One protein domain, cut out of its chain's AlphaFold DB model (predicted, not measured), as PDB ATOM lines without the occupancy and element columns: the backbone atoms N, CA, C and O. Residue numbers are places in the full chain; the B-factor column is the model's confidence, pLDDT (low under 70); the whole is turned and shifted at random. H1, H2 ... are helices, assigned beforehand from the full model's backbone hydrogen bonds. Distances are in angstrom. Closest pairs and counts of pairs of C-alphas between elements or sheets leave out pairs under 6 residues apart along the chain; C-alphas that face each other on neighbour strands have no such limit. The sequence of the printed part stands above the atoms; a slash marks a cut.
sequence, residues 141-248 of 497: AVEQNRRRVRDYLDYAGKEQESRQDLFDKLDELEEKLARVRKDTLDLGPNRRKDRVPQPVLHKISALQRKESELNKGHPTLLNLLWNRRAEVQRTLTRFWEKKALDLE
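AT A GLANCE: This is residues 141 to 248 of the 497 residues of an uncharacterized protein of Magnaporthiopsis poae (strain ATCC 64411 / 73-15) (UniProt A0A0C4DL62). One very long helix, H1, has the shorter H2 folded back along its last part as a helical hairpin, and H3 turns off beyond H2 as a long arm, about perpendicular to it. Residues 141 to 162 of H1 and 226 to 248 of H3 stick out. The printed part has 108 residues with three named helices, H1, H2, H3, and no named strand: all helix, extended, radius of gyration of the C-alphas 21.6 A, flat, spanning 75 by 47 by 17 A.

HOW THE PARTS SIT: H1, residues 141 to 185, touches H2, residues 198 to 217, with residues 173 to 184 alone; the closest C-alphas, of Leu 177 and Leu 207, are 7.3 A apart. This hairpin runs opposite ways at a shallow tilt of 17 degrees. H3, residues 219 to 248, is close to but not clearly touching H2, the closest C-alphas being those of Asn 215 and Leu 222, 6.7 A, about perpendicular at 78 degrees. H1 and H3 are near each other. In H1, H2 and H3 every O i to N i+4 pair is within hydrogen-bond range.

IN THESE COORDINATES: H1 runs 65.4 A from C-alpha 141 at (195.502, 158.792, 273.953). H2 measures 28.5 A. H3 runs 43.3 A to C-alpha 248 at (186.207, 157.864, 216.290).

THE WHOLE: The printed part has no cut. Its farthest C-alphas, of Ala 141 and Asn 190, are 75.4 A apart. The H1 to H2 link is long. Of the printed residues, 23 have pLDDT under 70, among them 188 to 195.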
ATOM      1  N   ALA A 141     196.452 159.570 274.747       78.81
ATOM      2  CA  ALA A 141     195.502 158.792 273.953       78.81
ATOM      3  C   ALA A 141     195.652 159.069 272.448       78.81
ATOM      4  O   ALA A 141     195.630 158.143 271.632       78.81
ATOM      5  N   VAL A 142     195.862 160.335 272.071       85.44
ATOM      6  CA  VAL A 142     196.137 160.721 270.679       85.44
ATOM      7  C   VAL A 142     197.442 160.091 270.190       85.44
ATOM      8  O   VAL A 142     197.472 159.524 269.096       85.44
ATOM      9  N   GLU A 143     198.506 160.122 270.992       90.94
ATOM     10  CA  GLU A 143     199.794 159.537 270.616       90.94
ATOM     11  C   GLU A 143     199.732 158.003 270.544       90.94
ATOM     12  O   GLU A 143     200.301 157.397 269.633       90.94
ATOM     13  N   GLN A 144     198.965 157.358 271.429       91.38
ATOM     14  CA  GLN A 144     198.700 155.921 271.347       91.38
ATOM     15  C   GLN A 144     197.944 155.558 270.061       91.38
ATOM     16  O   GLN A 144     198.321 154.605 269.376       91.38
ATOM     17  N   ASN A 145     196.924 156.332 269.682       87.38
ATOM     18  CA  ASN A 145     196.207 156.125 268.423       87.38
ATOM     19  C   ASN A 145     197.107 156.363 267.205       87.38
ATOM     20  O   ASN A 145     197.063 155.584 266.256       87.38
ATOM     21  N   ARG A 146     197.992 157.367 267.241       90.75
ATOM     22  CA  ARG A 146     198.993 157.589 266.183       90.75
ATOM     23  C   ARG A 146     199.968 156.427 266.039       90.75
ATOM     24  O   ARG A 146     200.361 156.108 264.919       90.75
ATOM     25  N   ARG A 147     200.380 155.792 267.140       93.88
ATOM     26  CA  ARG A 147     201.198 154.567 267.085       93.88
ATOM     27  C   ARG A 147     200.423 153.419 266.451       93.88
ATOM     28  O   ARG A 147     200.903 152.865 265.474       93.88
ATOM     29  N   ARG A 148     199.187 153.170 266.893       87.00
ATOM     30  CA  ARG A 148     198.323 152.134 266.299       87.00
ATOM     31  C   ARG A 148     198.147 152.325 264.794       87.00
ATOM     32  O   ARG A 148     198.287 151.371 264.043       87.00
ATOM     33  N   VAL A 149     197.879 153.551 264.341       86.00
ATOM     34  CA  VAL A 149     197.749 153.853 262.905       86.00
ATOM     35  C   VAL A 149     199.054 153.571 262.154       86.00
ATOM     36  O   VAL A 149     199.005 152.976 261.081       86.00
ATOM     37  N   ARG A 150     200.217 153.940 262.709       91.81
ATOM     38  CA  ARG A 150     201.521 153.606 262.110       91.81
ATOM     39  C   ARG A 150     201.738 152.097 262.013       91.81
ATOM     40  O   ARG A 150     202.122 151.629 260.947       91.81
ATOM     41  N   ASP A 151     201.431 151.352 263.069       88.19
ATOM     42  CA  ASP A 151     201.573 149.893 263.094       88.19
ATOM     43  C   ASP A 151     200.650 149.221 262.061       88.19
ATOM     44  O   ASP A 151     201.060 148.294 261.363       88.19
ATOM     45  N   TYR A 152     199.418 149.722 261.899       82.19
ATOM     46  CA  TYR A 152     198.498 149.244 260.861       82.19
ATOM     47  C   TYR A 152     199.006 149.522 259.445       82.19
ATOM     48  O   TYR A 152     198.861 148.669 258.570       82.19
ATOM     49  N   LEU A 153     199.591 150.698 259.203       85.31
ATOM     50  CA  LEU A 153     200.150 151.045 257.897       85.31
ATOM     51  C   LEU A 153     201.393 150.207 257.569       85.31
ATOM     52  O   LEU A 153     201.511 149.731 256.443       85.31
ATOM     53  N   ASP A 154     202.275 149.975 258.544       90.06
ATOM     54  CA  ASP A 154     203.442 149.097 258.389       90.06
ATOM     55  C   ASP A 154     203.020 147.645 258.096       90.06
ATOM     56  O   ASP A 154     203.530 147.011 257.171       90.06
ATOM     57  N   TYR A 155     202.012 147.138 258.816       81.69
ATOM     58  CA  TYR A 155     201.419 145.828 258.542       81.69
ATOM     59  C   TYR A 155     200.846 145.740 257.121       81.69
ATOM     60  O   TYR A 155     201.136 144.788 256.395       81.69
ATOM     61  N   ALA A 156     200.064 146.742 256.703       77.88
ATOM     62  CA  ALA A 156     199.493 146.786 255.361       77.88
ATOM     63  C   ALA A 156     200.583 146.829 254.274       77.88
ATOM     64  O   ALA A 156     200.427 146.186 253.236       77.88
ATOM     65  N   GLY A 157     201.697 147.526 254.526       87.06
ATOM     66  CA  GLY A 157     202.875 147.538 253.656       87.06
ATOM     67  C   GLY A 157     203.496 146.149 253.492       87.06
ATOM     68  O   GLY A 157     203.621 145.663 252.370       87.06
ATOM     69  N   LYS A 158     203.785 145.453 254.597       87.19
ATOM     70  CA  LYS A 158     204.359 144.091 254.571       87.19
ATOM     71  C   LYS A 158     203.427 143.064 253.925       87.19
ATOM     72  O   LYS A 158     203.877 142.154 253.224       87.19
ATOM     73  N   GLU A 159     202.119 143.197 254.145       80.88
ATOM     74  CA  GLU A 159     201.123 142.357 253.476       80.88
ATOM     75  C   GLU A 159     201.112 142.615 251.961       80.88
ATOM     76  O   GLU A 159     201.056 141.668 251.175       80.88
ATOM     77  N   GLN A 160     201.205 143.878 251.539       83.19
ATOM     78  CA  GLN A 160     201.296 144.261 250.129       83.19
ATOM     79  C   GLN A 160     202.574 143.712 249.473       83.19
ATOM     80  O   GLN A 160     202.486 143.140 248.388       83.19
ATOM     81  N   GLU A 161     203.730 143.810 250.132       84.81
ATOM     82  CA  GLU A 161     204.999 143.232 249.659       84.81
ATOM     83  C   GLU A 161     204.906 141.708 249.507       84.81
ATOM     84  O   GLU A 161     205.272 141.157 248.470       84.81
ATOM     85  N   SER A 162     204.322 141.021 250.493       81.00
ATOM     86  CA  SER A 162     204.111 139.565 250.442       81.00
ATOM     87  C   SER A 162     203.174 139.150 249.301       81.00
ATOM     88  O   SER A 162     203.341 138.091 248.695       81.00
ATOM     89  N   ARG A 163     202.166 139.977 248.997       79.00
ATOM     90  CA  ARG A 163     201.282 139.772 247.841       79.00
ATOM     91  C   ARG A 163     202.029 139.973 246.528       79.00
ATOM     92  O   ARG A 163     201.798 139.195 245.607       79.00
ATOM     93  N   GLN A 164     202.899 140.978 246.449       84.00
ATOM     94  CA  GLN A 164     203.694 141.253 245.255       84.00
ATOM     95  C   GLN A 164     204.676 140.113 244.956       84.00
ATOM     96  O   GLN A 164     204.688 139.622 243.837       84.00
ATOM     97  N   ASP A 165     205.385 139.592 245.961       84.56
ATOM     98  CA  ASP A 165     206.282 138.434 245.790       84.56
ATOM     99  C   ASP A 165     205.541 137.188 245.258       84.56
ATOM    100  O   ASP A 165     206.052 136.437 244.424       84.56
ATOM    101  N   LEU A 166     204.294 136.972 245.690       80.00
ATOM    102  CA  LEU A 166     203.458 135.902 245.142       80.00
ATOM    103  C   LEU A 166     203.037 136.159 243.691       80.00
ATOM    104  O   LEU A 166     202.948 135.201 242.922       80.00
ATOM    105  N   PHE A 167     202.784 137.413 243.312       76.94
ATOM    106  CA  PHE A 167     202.504 137.777 241.923       76.94
ATOM    107  C   PHE A 167     203.713 137.548 241.026       76.94
ATOM    108  O   PHE A 167     203.578 136.870 240.011       76.94
ATOM    109  N   ASP A 168     204.889 138.001 241.448       83.56
ATOM    110  CA  ASP A 168     206.120 137.848 240.677       83.56
ATOM    111  C   ASP A 168     206.425 136.355 240.424       83.56
ATOM    112  O   ASP A 168     206.785 135.954 239.316       83.56
ATOM    113  N   LYS A 169     206.169 135.488 241.417       83.19
ATOM    114  CA  LYS A 169     206.283 134.022 241.276       83.19
ATOM    115  C   LYS A 169     205.260 133.413 240.317       83.19
ATOM    116  O   LYS A 169     205.578 132.443 239.622       83.19
ATOM    117  N   LEU A 170     204.027 133.920 240.299       77.56
ATOM    118  CA  LEU A 170     202.998 133.456 239.363       77.56
ATOM    119  C   LEU A 170     203.330 133.865 237.934       77.56
ATOM    120  O   LEU A 170     203.238 133.025 237.041       77.56
ATOM    121  N   ASP A 171     203.762 135.107 237.733       80.62
ATOM    122  CA  ASP A 171     204.158 135.618 236.423       80.62
ATOM    123  C   ASP A 171     205.374 134.841 235.888       80.62
ATOM    124  O   ASP A 171     205.376 134.409 234.732       80.62
ATOM    125  N   GLU A 172     206.356 134.526 236.742       87.88
ATOM    126  CA  GLU A 172     207.493 133.668 236.381       87.88
ATOM    127  C   GLU A 172     207.045 132.252 235.952       87.88
ATOM    128  O   GLU A 172     207.585 131.665 235.002       87.88
ATOM    129  N   LEU A 173     206.054 131.667 236.637       78.44
ATOM    130  CA  LEU A 173     205.491 130.362 236.275       78.44
ATOM    131  C   LEU A 173     204.687 130.416 234.972       78.44
ATOM    132  O   LEU A 173     204.826 129.509 234.144       78.44
ATOM    133  N   GLU A 174     203.883 131.461 234.775       80.69
ATOM    134  CA  GLU A 174     203.107 131.699 233.555       80.69
ATOM    135  C   GLU A 174     204.051 131.830 232.348       80.69
ATOM    136  O   GLU A 174     203.867 131.151 231.333       80.69
ATOM    137  N   GLU A 175     205.144 132.580 232.495       88.56
ATOM    138  CA  GLU A 175     206.176 132.736 231.468       88.56
ATOM    139  C   GLU A 175     206.914 131.413 231.178       88.56
ATOM    140  O   GLU A 175     207.156 131.051 230.021       88.56
ATOM    141  N   LYS A 176     207.248 130.623 232.212       84.69
ATOM    142  CA  LYS A 176     207.835 129.280 232.038       84.69
ATOM    143  C   LYS A 176     206.892 128.334 231.291       84.69
ATOM    144  O   LYS A 176     207.354 127.594 230.421       84.69
ATOM    145  N   LEU A 177     205.595 128.356 231.595       75.50
ATOM    146  CA  LEU A 177     204.589 127.569 230.877       75.50
ATOM    147  C   LEU A 177     204.428 128.040 229.430       75.50
ATOM    148  O   LEU A 177     204.331 127.203 228.533       75.50
ATOM    149  N   ALA A 178     204.443 129.352 229.186       80.44
ATOM    150  CA  ALA A 178     204.385 129.921 227.845       80.44
ATOM    151  C   ALA A 178     205.585 129.483 226.991       80.44
ATOM    152  O   ALA A 178     205.385 129.030 225.864       80.44
ATOM    153  N   ARG A 179     206.808 129.513 227.544       86.19
ATOM    154  CA  ARG A 179     208.015 128.982 226.879       86.19
ATOM    155  C   ARG A 179     207.861 127.512 226.509       86.19
ATOM    156  O   ARG A 179     208.047 127.155 225.355       86.19
ATOM    157  N   VAL A 180     207.419 126.671 227.445       77.69
ATOM    158  CA  VAL A 180     207.214 125.239 227.168       77.69
ATOM    159  C   VAL A 180     206.132 125.014 226.106       77.69
ATOM    160  O   VAL A 180     206.294 124.160 225.236       77.69
ATOM    161  N   ARG A 181     205.034 125.781 226.125       75.94
ATOM    162  CA  ARG A 181     203.999 125.716 225.078       75.94
ATOM    163  C   ARG A 181     204.550 126.124 223.715       75.94
ATOM    164  O   ARG A 181     204.253 125.440 222.741       75.94
ATOM    165  N   LYS A 182     205.365 127.180 223.654       84.25
ATOM    166  CA  LYS A 182     206.038 127.620 222.428       84.25
ATOM    167  C   LYS A 182     206.981 126.543 221.896       84.25
ATOM    168  O   LYS A 182     206.805 126.124 220.760       84.25
ATOM    169  N   ASP A 183     207.842 125.990 222.751       78.31
ATOM    170  CA  ASP A 183     208.723 124.869 222.398       78.31
ATOM    171  C   ASP A 183     207.916 123.674 221.861       78.31
ATOM    172  O   ASP A 183     208.371 122.958 220.978       78.31
ATOM    173  N   THR A 184     206.697 123.455 222.373       73.62
ATOM    174  CA  THR A 184     205.804 122.379 221.912       73.62
ATOM    175  C   THR A 184     205.156 122.691 220.556       73.62
ATOM    176  O   THR A 184     204.951 121.776 219.761       73.62
ATOM    177  N   LEU A 185     204.836 123.960 220.278       77.62
ATOM    178  CA  LEU A 185     204.298 124.419 218.990       77.62
ATOM    179  C   LEU A 185     205.364 124.390 217.885       77.62
ATOM    180  O   LEU A 185     205.065 123.973 216.764       77.62
ATOM    181  N   ASP A 186     206.607 124.740 218.218       77.19
ATOM    182  CA  ASP A 186     207.749 124.735 217.293       77.19
ATOM    183  C   ASP A 186     208.133 123.311 216.830       77.19
ATOM    184  O   ASP A 186     208.809 123.139 215.816       77.19
ATOM    185  N   LEU A 187     207.626 122.258 217.491       74.50
ATOM    186  CA  LEU A 187     207.743 120.865 217.024       74.50
ATOM    187  C   LEU A 187     206.887 120.551 215.775       74.50
ATOM    188  O   LEU A 187     207.000 119.449 215.222       74.50
ATOM    189  N   GLY A 188     206.079 121.509 215.310       65.31
ATOM    190  CA  GLY A 188     205.376 121.501 214.027       65.31
ATOM    191  C   GLY A 188     204.059 120.700 213.997       65.31
ATOM    192  O   GLY A 188     203.889 119.721 214.726       65.31
ATOM    193  N   PRO A 189     203.115 121.054 213.099       61.16
ATOM    194  CA  PRO A 189     201.759 120.485 213.045       61.16
ATOM    195  C   PRO A 189     201.682 119.013 212.593       61.16
ATOM    196  O   PRO A 189     200.631 118.387 212.710       61.16
ATOM    197  N   ASN A 190     202.782 118.431 212.100       56.81
ATOM    198  CA  ASN A 190     202.799 117.089 211.502       56.81
ATOM    199  C   ASN A 190     203.167 115.951 212.472       56.81
ATOM    200  O   ASN A 190     203.283 114.797 212.051       56.81
ATOM    201  N   ARG A 191     203.344 116.220 213.772       56.38
ATOM    202  CA  ARG A 191     203.536 115.155 214.768       56.38
ATOM    203  C   ARG A 191     202.214 114.856 215.471       56.38
ATOM    204  O   ARG A 191     201.650 115.707 216.149       56.38
ATOM    205  N   ARG A 192     201.726 113.618 215.309       58.19
ATOM    206  CA  ARG A 192     200.608 113.060 216.091       58.19
ATOM    207  C   ARG A 192     200.850 113.345 217.582       58.19
ATOM    208  O   ARG A 192     201.997 113.254 218.027       58.19
ATOM    209  N   LYS A 193     199.791 113.681 218.337       56.47
ATOM    210  CA  LYS A 193     199.830 114.017 219.784       56.47
ATOM    211  C   LYS A 193     200.639 113.012 220.623       56.47
ATOM    212  O   LYS A 193     201.200 113.367 221.650       56.47
ATOM    213  N   ASP A 194     200.756 111.791 220.128       62.53
ATOM    214  CA  ASP A 194     201.469 110.644 220.683       62.53
ATOM    215  C   ASP A 194     203.014 110.778 220.655       62.53
ATOM    216  O   ASP A 194     203.711 109.903 221.160       62.53
ATOM    217  N   ARG A 195     203.579 111.844 220.059       65.88
ATOM    218  CA  ARG A 195     205.039 112.052 219.916       65.88
ATOM    219  C   ARG A 195     205.585 113.309 220.605       65.88
ATOM    220  O   ARG A 195     206.627 113.824 220.190       65.88
ATOM    221  N   VAL A 196     204.924 113.813 221.648       72.06
ATOM    222  CA  VAL A 196     205.566 114.802 222.531       72.06
ATOM    223  C   VAL A 196     206.711 114.097 223.271       72.06
ATOM    224  O   VAL A 196     206.467 113.054 223.881       72.06
ATOM    225  N   PRO A 197     207.958 114.606 223.231       79.19
ATOM    226  CA  PRO A 197     209.057 113.985 223.957       79.19
ATOM    227  C   PRO A 197     208.724 113.864 225.449       79.19
ATOM    228  O   PRO A 197     208.346 114.848 226.087       79.19
ATOM    229  N   GLN A 198     208.917 112.674 226.022       80.94
ATOM    230  CA  GLN A 198     208.674 112.396 227.442       80.94
ATOM    231  C   GLN A 198     209.299 113.436 228.404       80.94
ATOM    232  O   GLN A 198     208.633 113.812 229.372       80.94
ATOM    233  N   PRO A 199     210.505 113.994 228.143       81.94
ATOM    234  CA  PRO A 199     211.072 115.055 228.980       81.94
ATOM    235  C   PRO A 199     210.229 116.338 229.022       81.94
ATOM    236  O   PRO A 199     210.144 116.984 230.066       81.94
ATOM    237  N   VAL A 200     209.573 116.702 227.914       74.38
ATOM    238  CA  VAL A 200     208.702 117.886 227.836       74.38
ATOM    239  C   VAL A 200     207.433 117.650 228.648       74.38
ATOM    240  O   VAL A 200     207.053 118.506 229.445       74.38
ATOM    241  N   LEU A 201     206.828 116.463 228.533       75.75
ATOM    242  CA  LEU A 201     205.670 116.083 229.348       75.75
ATOM    243  C   LEU A 201     206.004 116.099 230.844       75.75
ATOM    244  O   LEU A 201     205.260 116.678 231.630       75.75
ATOM    245  N   HIS A 202     207.162 115.555 231.235       81.19
ATOM    246  CA  HIS A 202     207.632 115.610 232.620       81.19
ATOM    247  C   HIS A 202     207.818 117.057 233.105       81.19
ATOM    248  O   HIS A 202     207.433 117.375 234.232       81.19
ATOM    249  N   LYS A 203     208.348 117.951 232.259       80.50
ATOM    250  CA  LYS A 203     208.517 119.377 232.581       80.50
ATOM    251  C   LYS A 203     207.171 120.090 232.755       80.50
ATOM    252  O   LYS A 203     207.015 120.838 233.718       80.50
ATOM    253  N   ILE A 204     206.190 119.819 231.891       72.12
ATOM    254  CA  ILE A 204     204.819 120.346 232.021       72.12
ATOM    255  C   ILE A 204     204.191 119.862 233.329       72.12
ATOM    256  O   ILE A 204     203.720 120.678 234.119       72.12
ATOM    257  N   SER A 205     204.236 118.556 233.602       77.38
ATOM    258  CA  SER A 205     203.677 117.992 234.835       77.38
ATOM    259  C   SER A 205     204.364 118.532 236.092       77.38
ATOM    260  O   SER A 205     203.696 118.761 237.097       77.38
ATOM    261  N   ALA A 206     205.678 118.773 236.059       82.62
ATOM    262  CA  ALA A 206     206.404 119.373 237.179       82.62
ATOM    263  C   ALA A 206     205.979 120.830 237.438       82.62
ATOM    264  O   ALA A 206     205.787 121.211 238.592       82.62
ATOM    265  N   LEU A 207     205.787 121.633 236.385       72.81
ATOM    266  CA  LEU A 207     205.284 123.006 236.513       72.81
ATOM    267  C   LEU A 207     203.843 123.034 237.037       72.81
ATOM    268  O   LEU A 207     203.552 123.790 237.958       72.81
ATOM    269  N   GLN A 208     202.975 122.147 236.542       73.88
ATOM    270  CA  GLN A 208     201.593 122.014 237.025       73.88
ATOM    271  C   GLN A 208     201.517 121.589 238.498       73.88
ATOM    272  O   GLN A 208     200.631 122.033 239.230       73.88
ATOM    273  N   ARG A 209     202.444 120.741 238.967       79.56
ATOM    274  CA  ARG A 209     202.543 120.399 240.395       79.56
ATOM    275  C   ARG A 209     202.944 121.609 241.233       79.56
ATOM    276  O   ARG A 209     202.294 121.848 242.242       79.56
ATOM    277  N   LYS A 210     203.933 122.396 240.794       76.69
ATOM    278  CA  LYS A 210     204.340 123.633 241.488       76.69
ATOM    279  C   LYS A 210     203.207 124.659 241.551       76.69
ATOM    280  O   LYS A 210     202.955 125.221 242.609       76.69
ATOM    281  N   GLU A 211     202.482 124.847 240.450       74.00
ATOM    282  CA  GLU A 211     201.274 125.679 240.405       74.00
ATOM    283  C   GLU A 211     200.208 125.163 241.388       74.00
ATOM    284  O   GLU A 211     199.634 125.925 242.165       74.00
ATOM    285  N   SER A 212     199.987 123.846 241.423       74.81
ATOM    286  CA  SER A 212     199.045 123.215 242.353       74.81
ATOM    287  C   SER A 212     199.465 123.355 243.820       74.81
ATOM    288  O   SER A 212     198.607 123.510 244.685       74.81
ATOM    289  N   GLU A 213     200.759 123.293 244.129       79.62
ATOM    290  CA  GLU A 213     201.297 123.493 245.480       79.62
ATOM    291  C   GLU A 213     201.119 124.941 245.950       79.62
ATOM    292  O   GLU A 213     200.636 125.158 247.063       79.62
ATOM    293  N   LEU A 214     201.390 125.923 245.082       75.62
ATOM    294  CA  LEU A 214     201.085 127.338 245.328       75.62
ATOM    295  C   LEU A 214     199.583 127.552 245.574       75.62
ATOM    296  O   LEU A 214     199.200 128.154 246.580       75.62
ATOM    297  N   ASN A 215     198.733 126.966 244.723       73.56
ATOM    298  CA  ASN A 215     197.275 126.999 244.868       73.56
ATOM    299  C   ASN A 215     196.791 126.373 246.184       73.56
ATOM    300  O   ASN A 215     195.866 126.893 246.808       73.56
ATOM    301  N   LYS A 216     197.415 125.284 246.647       83.62
ATOM    302  CA  LYS A 216     197.083 124.644 247.933       83.62
ATOM    303  C   LYS A 216     197.552 125.457 249.139       83.62
ATOM    304  O   LYS A 216     196.866 125.456 250.160       83.62
ATOM    305  N   GLY A 217     198.701 126.125 249.039       79.81
ATOM    306  CA  GLY A 217     199.246 126.957 250.112       79.81
ATOM    307  C   GLY A 217     198.432 128.228 250.351       79.81
ATOM    308  O   GLY A 217     198.242 128.635 251.497       79.81
ATOM    309  N   HIS A 218     197.896 128.819 249.278       78.06
ATOM    310  CA  HIS A 218     197.284 130.148 249.320       78.06
ATOM    311  C   HIS A 218     195.948 130.256 248.556       78.06
ATOM    312  O   HIS A 218     195.748 131.230 247.832       78.06
ATOM    313  N   PRO A 219     194.982 129.329 248.724       73.81
ATOM    314  CA  PRO A 219     193.789 129.262 247.869       73.81
ATOM    315  C   PRO A 219     192.911 130.515 247.968       73.81
ATOM    316  O   PRO A 219     192.391 131.007 246.970       73.81
ATOM    317  N   THR A 220     192.756 131.065 249.175       69.75
ATOM    318  CA  THR A 220     191.959 132.278 249.408       69.75
ATOM    319  C   THR A 220     192.634 133.509 248.819       69.75
ATOM    320  O   THR A 220     191.963 134.348 248.222       69.75
ATOM    321  N   LEU A 221     193.959 133.599 248.960       68.81
ATOM    322  CA  LEU A 221     194.727 134.719 248.442       68.81
ATOM    323  C   LEU A 221     194.748 134.675 246.915       68.81
ATOM    324  O   LEU A 221     194.359 135.649 246.294       68.81
ATOM    325  N   LEU A 222     195.061 133.530 246.309       70.25
ATOM    326  CA  LEU A 222     195.050 133.350 244.856       70.25
ATOM    327  C   LEU A 222     193.682 133.644 244.239       70.25
ATOM    328  O   LEU A 222     193.626 134.344 243.236       70.25
ATOM    329  N   ASN A 223     192.576 133.229 244.865       72.88
ATOM    330  CA  ASN A 223     191.236 133.619 244.407       72.88
ATOM    331  C   ASN A 223     190.991 135.134 244.501       72.88
ATOM    332  O   ASN A 223     190.468 135.732 243.562       72.88
ATOM    333  N   LEU A 224     191.369 135.773 245.613       68.44
ATOM    334  CA  LEU A 224     191.274 137.230 245.773       68.44
ATOM    335  C   LEU A 224     192.112 137.970 244.723       68.44
ATOM    336  O   LEU A 224     191.639 138.931 244.116       68.44
ATOM    337  N   LEU A 225     193.333 137.498 244.483       63.44
ATOM    338  CA  LEU A 225     194.260 138.065 243.512       63.44
ATOM    339  C   LEU A 225     193.768 137.850 242.074       63.44
ATOM    340  O   LEU A 225     193.800 138.791 241.285       63.44
ATOM    341  N   TRP A 226     193.237 136.671 241.740       75.25
ATOM    342  CA  TRP A 226     192.661 136.375 240.424       75.25
ATOM    343  C   TRP A 226     191.434 137.240 240.137       75.25
ATOM    344  O   TRP A 226     191.320 137.831 239.062       75.25
ATOM    345  N   ASN A 227     190.548 137.391 241.124       68.31
ATOM    346  CA  ASN A 227     189.392 138.279 241.024       68.31
ATOM    347  C   ASN A 227     189.824 139.732 240.793       68.31
ATOM    348  O   ASN A 227     189.259 140.406 239.929       68.31
ATOM    349  N   ARG A 228     190.866 140.190 241.499       63.19
ATOM    350  CA  ARG A 228     191.407 141.545 241.351       63.19
ATOM    351  C   ARG A 228     192.119 141.754 240.012       63.19
ATOM    352  O   ARG A 228     191.884 142.774 239.373       63.19
ATOM    353  N   ARG A 229     192.906 140.785 239.522       67.75
ATOM    354  CA  ARG A 229     193.502 140.804 238.167       67.75
ATOM    355  C   ARG A 229     192.410 140.884 237.098       67.75
ATOM    356  O   ARG A 229     192.489 141.730 236.212       67.75
ATOM    357  N   ALA A 230     191.358 140.071 237.216       67.38
ATOM    358  CA  ALA A 230     190.219 140.099 236.299       67.38
ATOM    359  C   ALA A 230     189.448 141.432 236.344       67.38
ATOM    360  O   ALA A 230     188.882 141.855 235.339       67.38
ATOM    361  N   GLU A 231     189.380 142.094 237.498       68.25
ATOM    362  CA  GLU A 231     188.768 143.418 237.648       68.25
ATOM    363  C   GLU A 231     189.626 144.537 237.036       68.25
ATOM    364  O   GLU A 231     189.104 145.381 236.303       68.25
ATOM    365  N   VAL A 232     190.946 144.507 237.250       65.56
ATOM    366  CA  VAL A 232     191.896 145.434 236.613       65.56
ATOM    367  C   VAL A 232     191.865 145.277 235.094       65.56
ATOM    368  O   VAL A 232     191.736 146.276 234.391       65.56
ATOM    369  N   GLN A 233     191.893 144.044 234.576       61.97
ATOM    370  CA  GLN A 233     191.783 143.796 233.136       61.97
ATOM    371  C   GLN A 233     190.467 144.328 232.565       61.97
ATOM    372  O   GLN A 233     190.496 145.057 231.580       61.97
ATOM    373  N   ARG A 234     189.325 144.067 233.220       73.56
ATOM    374  CA  ARG A 234     188.029 144.643 232.817       73.56
ATOM    375  C   ARG A 234     188.055 146.171 232.790       73.56
ATOM    376  O   ARG A 234     187.467 146.779 231.902       73.56
ATOM    377  N   THR A 235     188.729 146.796 233.750       67.12
ATOM    378  CA  THR A 235     188.847 148.259 233.828       67.12
ATOM    379  C   THR A 235     189.723 148.816 232.708       67.12
ATOM    380  O   THR A 235     189.347 149.801 232.077       67.12
ATOM    381  N   LEU A 236     190.852 148.166 232.415       60.72
ATOM    382  CA  LEU A 236     191.725 148.534 231.300       60.72
ATOM    383  C   LEU A 236     191.015 148.370 229.956       60.72
ATOM    384  O   LEU A 236     191.049 149.295 229.155       60.72
ATOM    385  N   THR A 237     190.325 147.251 229.721       74.31
ATOM    386  CA  THR A 237     189.542 147.041 228.492       74.31
ATOM    387  C   THR A 237     188.532 148.169 228.289       74.31
ATOM    388  O   THR A 237     188.537 148.798 227.238       74.31
ATOM    389  N   ARG A 238     187.768 148.527 229.330       72.88
ATOM    390  CA  ARG A 238     186.822 149.657 229.278       72.88
ATOM    391  C   ARG A 238     187.500 150.993 228.991       72.88
ATOM    392  O   ARG A 238     186.943 151.831 228.289       72.88
ATOM    393  N   PHE A 239     188.680 151.225 229.563       75.12
ATOM    394  CA  PHE A 239     189.451 152.437 229.300       75.12
ATOM    395  C   PHE A 239     189.874 152.519 227.827       75.12
ATOM    396  O   PHE A 239     189.727 153.571 227.208       75.12
ATOM    397  N   TRP A 240     190.348 151.411 227.253       71.00
ATOM    398  CA  TRP A 240     190.734 151.342 225.845       71.00
ATOM    399  C   TRP A 240     189.535 151.450 224.897       71.00
ATOM    400  O   TRP A 240     189.626 152.185 223.919       71.00
ATOM    401  N   GLU A 241     188.403 150.819 225.213       77.12
ATOM    402  CA  GLU A 241     187.143 150.963 224.465       77.12
ATOM    403  C   GLU A 241     186.655 152.415 224.463       77.12
ATOM    404  O   GLU A 241     186.325 152.965 223.415       77.12
ATOM    405  N   LYS A 242     186.691 153.083 225.623       78.25
ATOM    406  CA  LYS A 242     186.350 154.505 225.721       78.25
ATOM    407  C   LYS A 242     187.294 155.375 224.889       78.25
ATOM    408  O   LYS A 242     186.842 156.273 224.193       78.25
ATOM    409  N   LYS A 243     188.599 155.095 224.930       73.25
ATOM    410  CA  LYS A 243     189.595 155.839 224.150       73.25
ATOM    411  C   LYS A 243     189.437 155.615 222.641       73.25
ATOM    412  O   LYS A 243     189.692 156.540 221.878       73.25
ATOM    413  N   ALA A 244     189.024 154.421 222.215       73.50
ATOM    414  CA  ALA A 244     188.706 154.130 220.819       73.50
ATOM    415  C   ALA A 244     187.479 154.932 220.349       73.50
ATOM    416  O   ALA A 244     187.546 155.589 219.314       73.50
ATOM    417  N   LEU A 245     186.421 154.991 221.165       71.88
ATOM    418  CA  LEU A 245     185.234 155.813 220.895       71.88
ATOM    419  C   LEU A 245     185.549 157.321 220.859       71.88
ATOM    420  O   LEU A 245     185.031 158.044 220.010       71.88
ATOM    421  N   ASP A 246     186.430 157.802 221.740       71.12
ATOM    422  CA  ASP A 246     186.878 159.204 221.762       71.12
ATOM    423  C   ASP A 246     187.758 159.572 220.543       71.12
ATOM    424  O   ASP A 246     187.906 160.752 220.221       71.12
ATOM    425  N   LEU A 247     188.374 158.585 219.880       66.25
ATOM    426  CA  LEU A 247     189.131 158.780 218.637       66.25
ATOM    427  C   LEU A 247     188.210 158.773 217.413       66.25
ATOM    428  O   LEU A 247     188.386 159.615 216.539       66.25
ATOM    429  N   GLU A 248     187.198 157.903 217.378       68.31
ATOM    430  CA  GLU A 248     186.207 157.864 216.290       68.31
ATOM    431  C   GLU A 248     185.284 159.093 216.284       68.31
ATOM    432  O   GLU A 248     184.880 159.570 215.229       68.31
TER     433      GLU A 248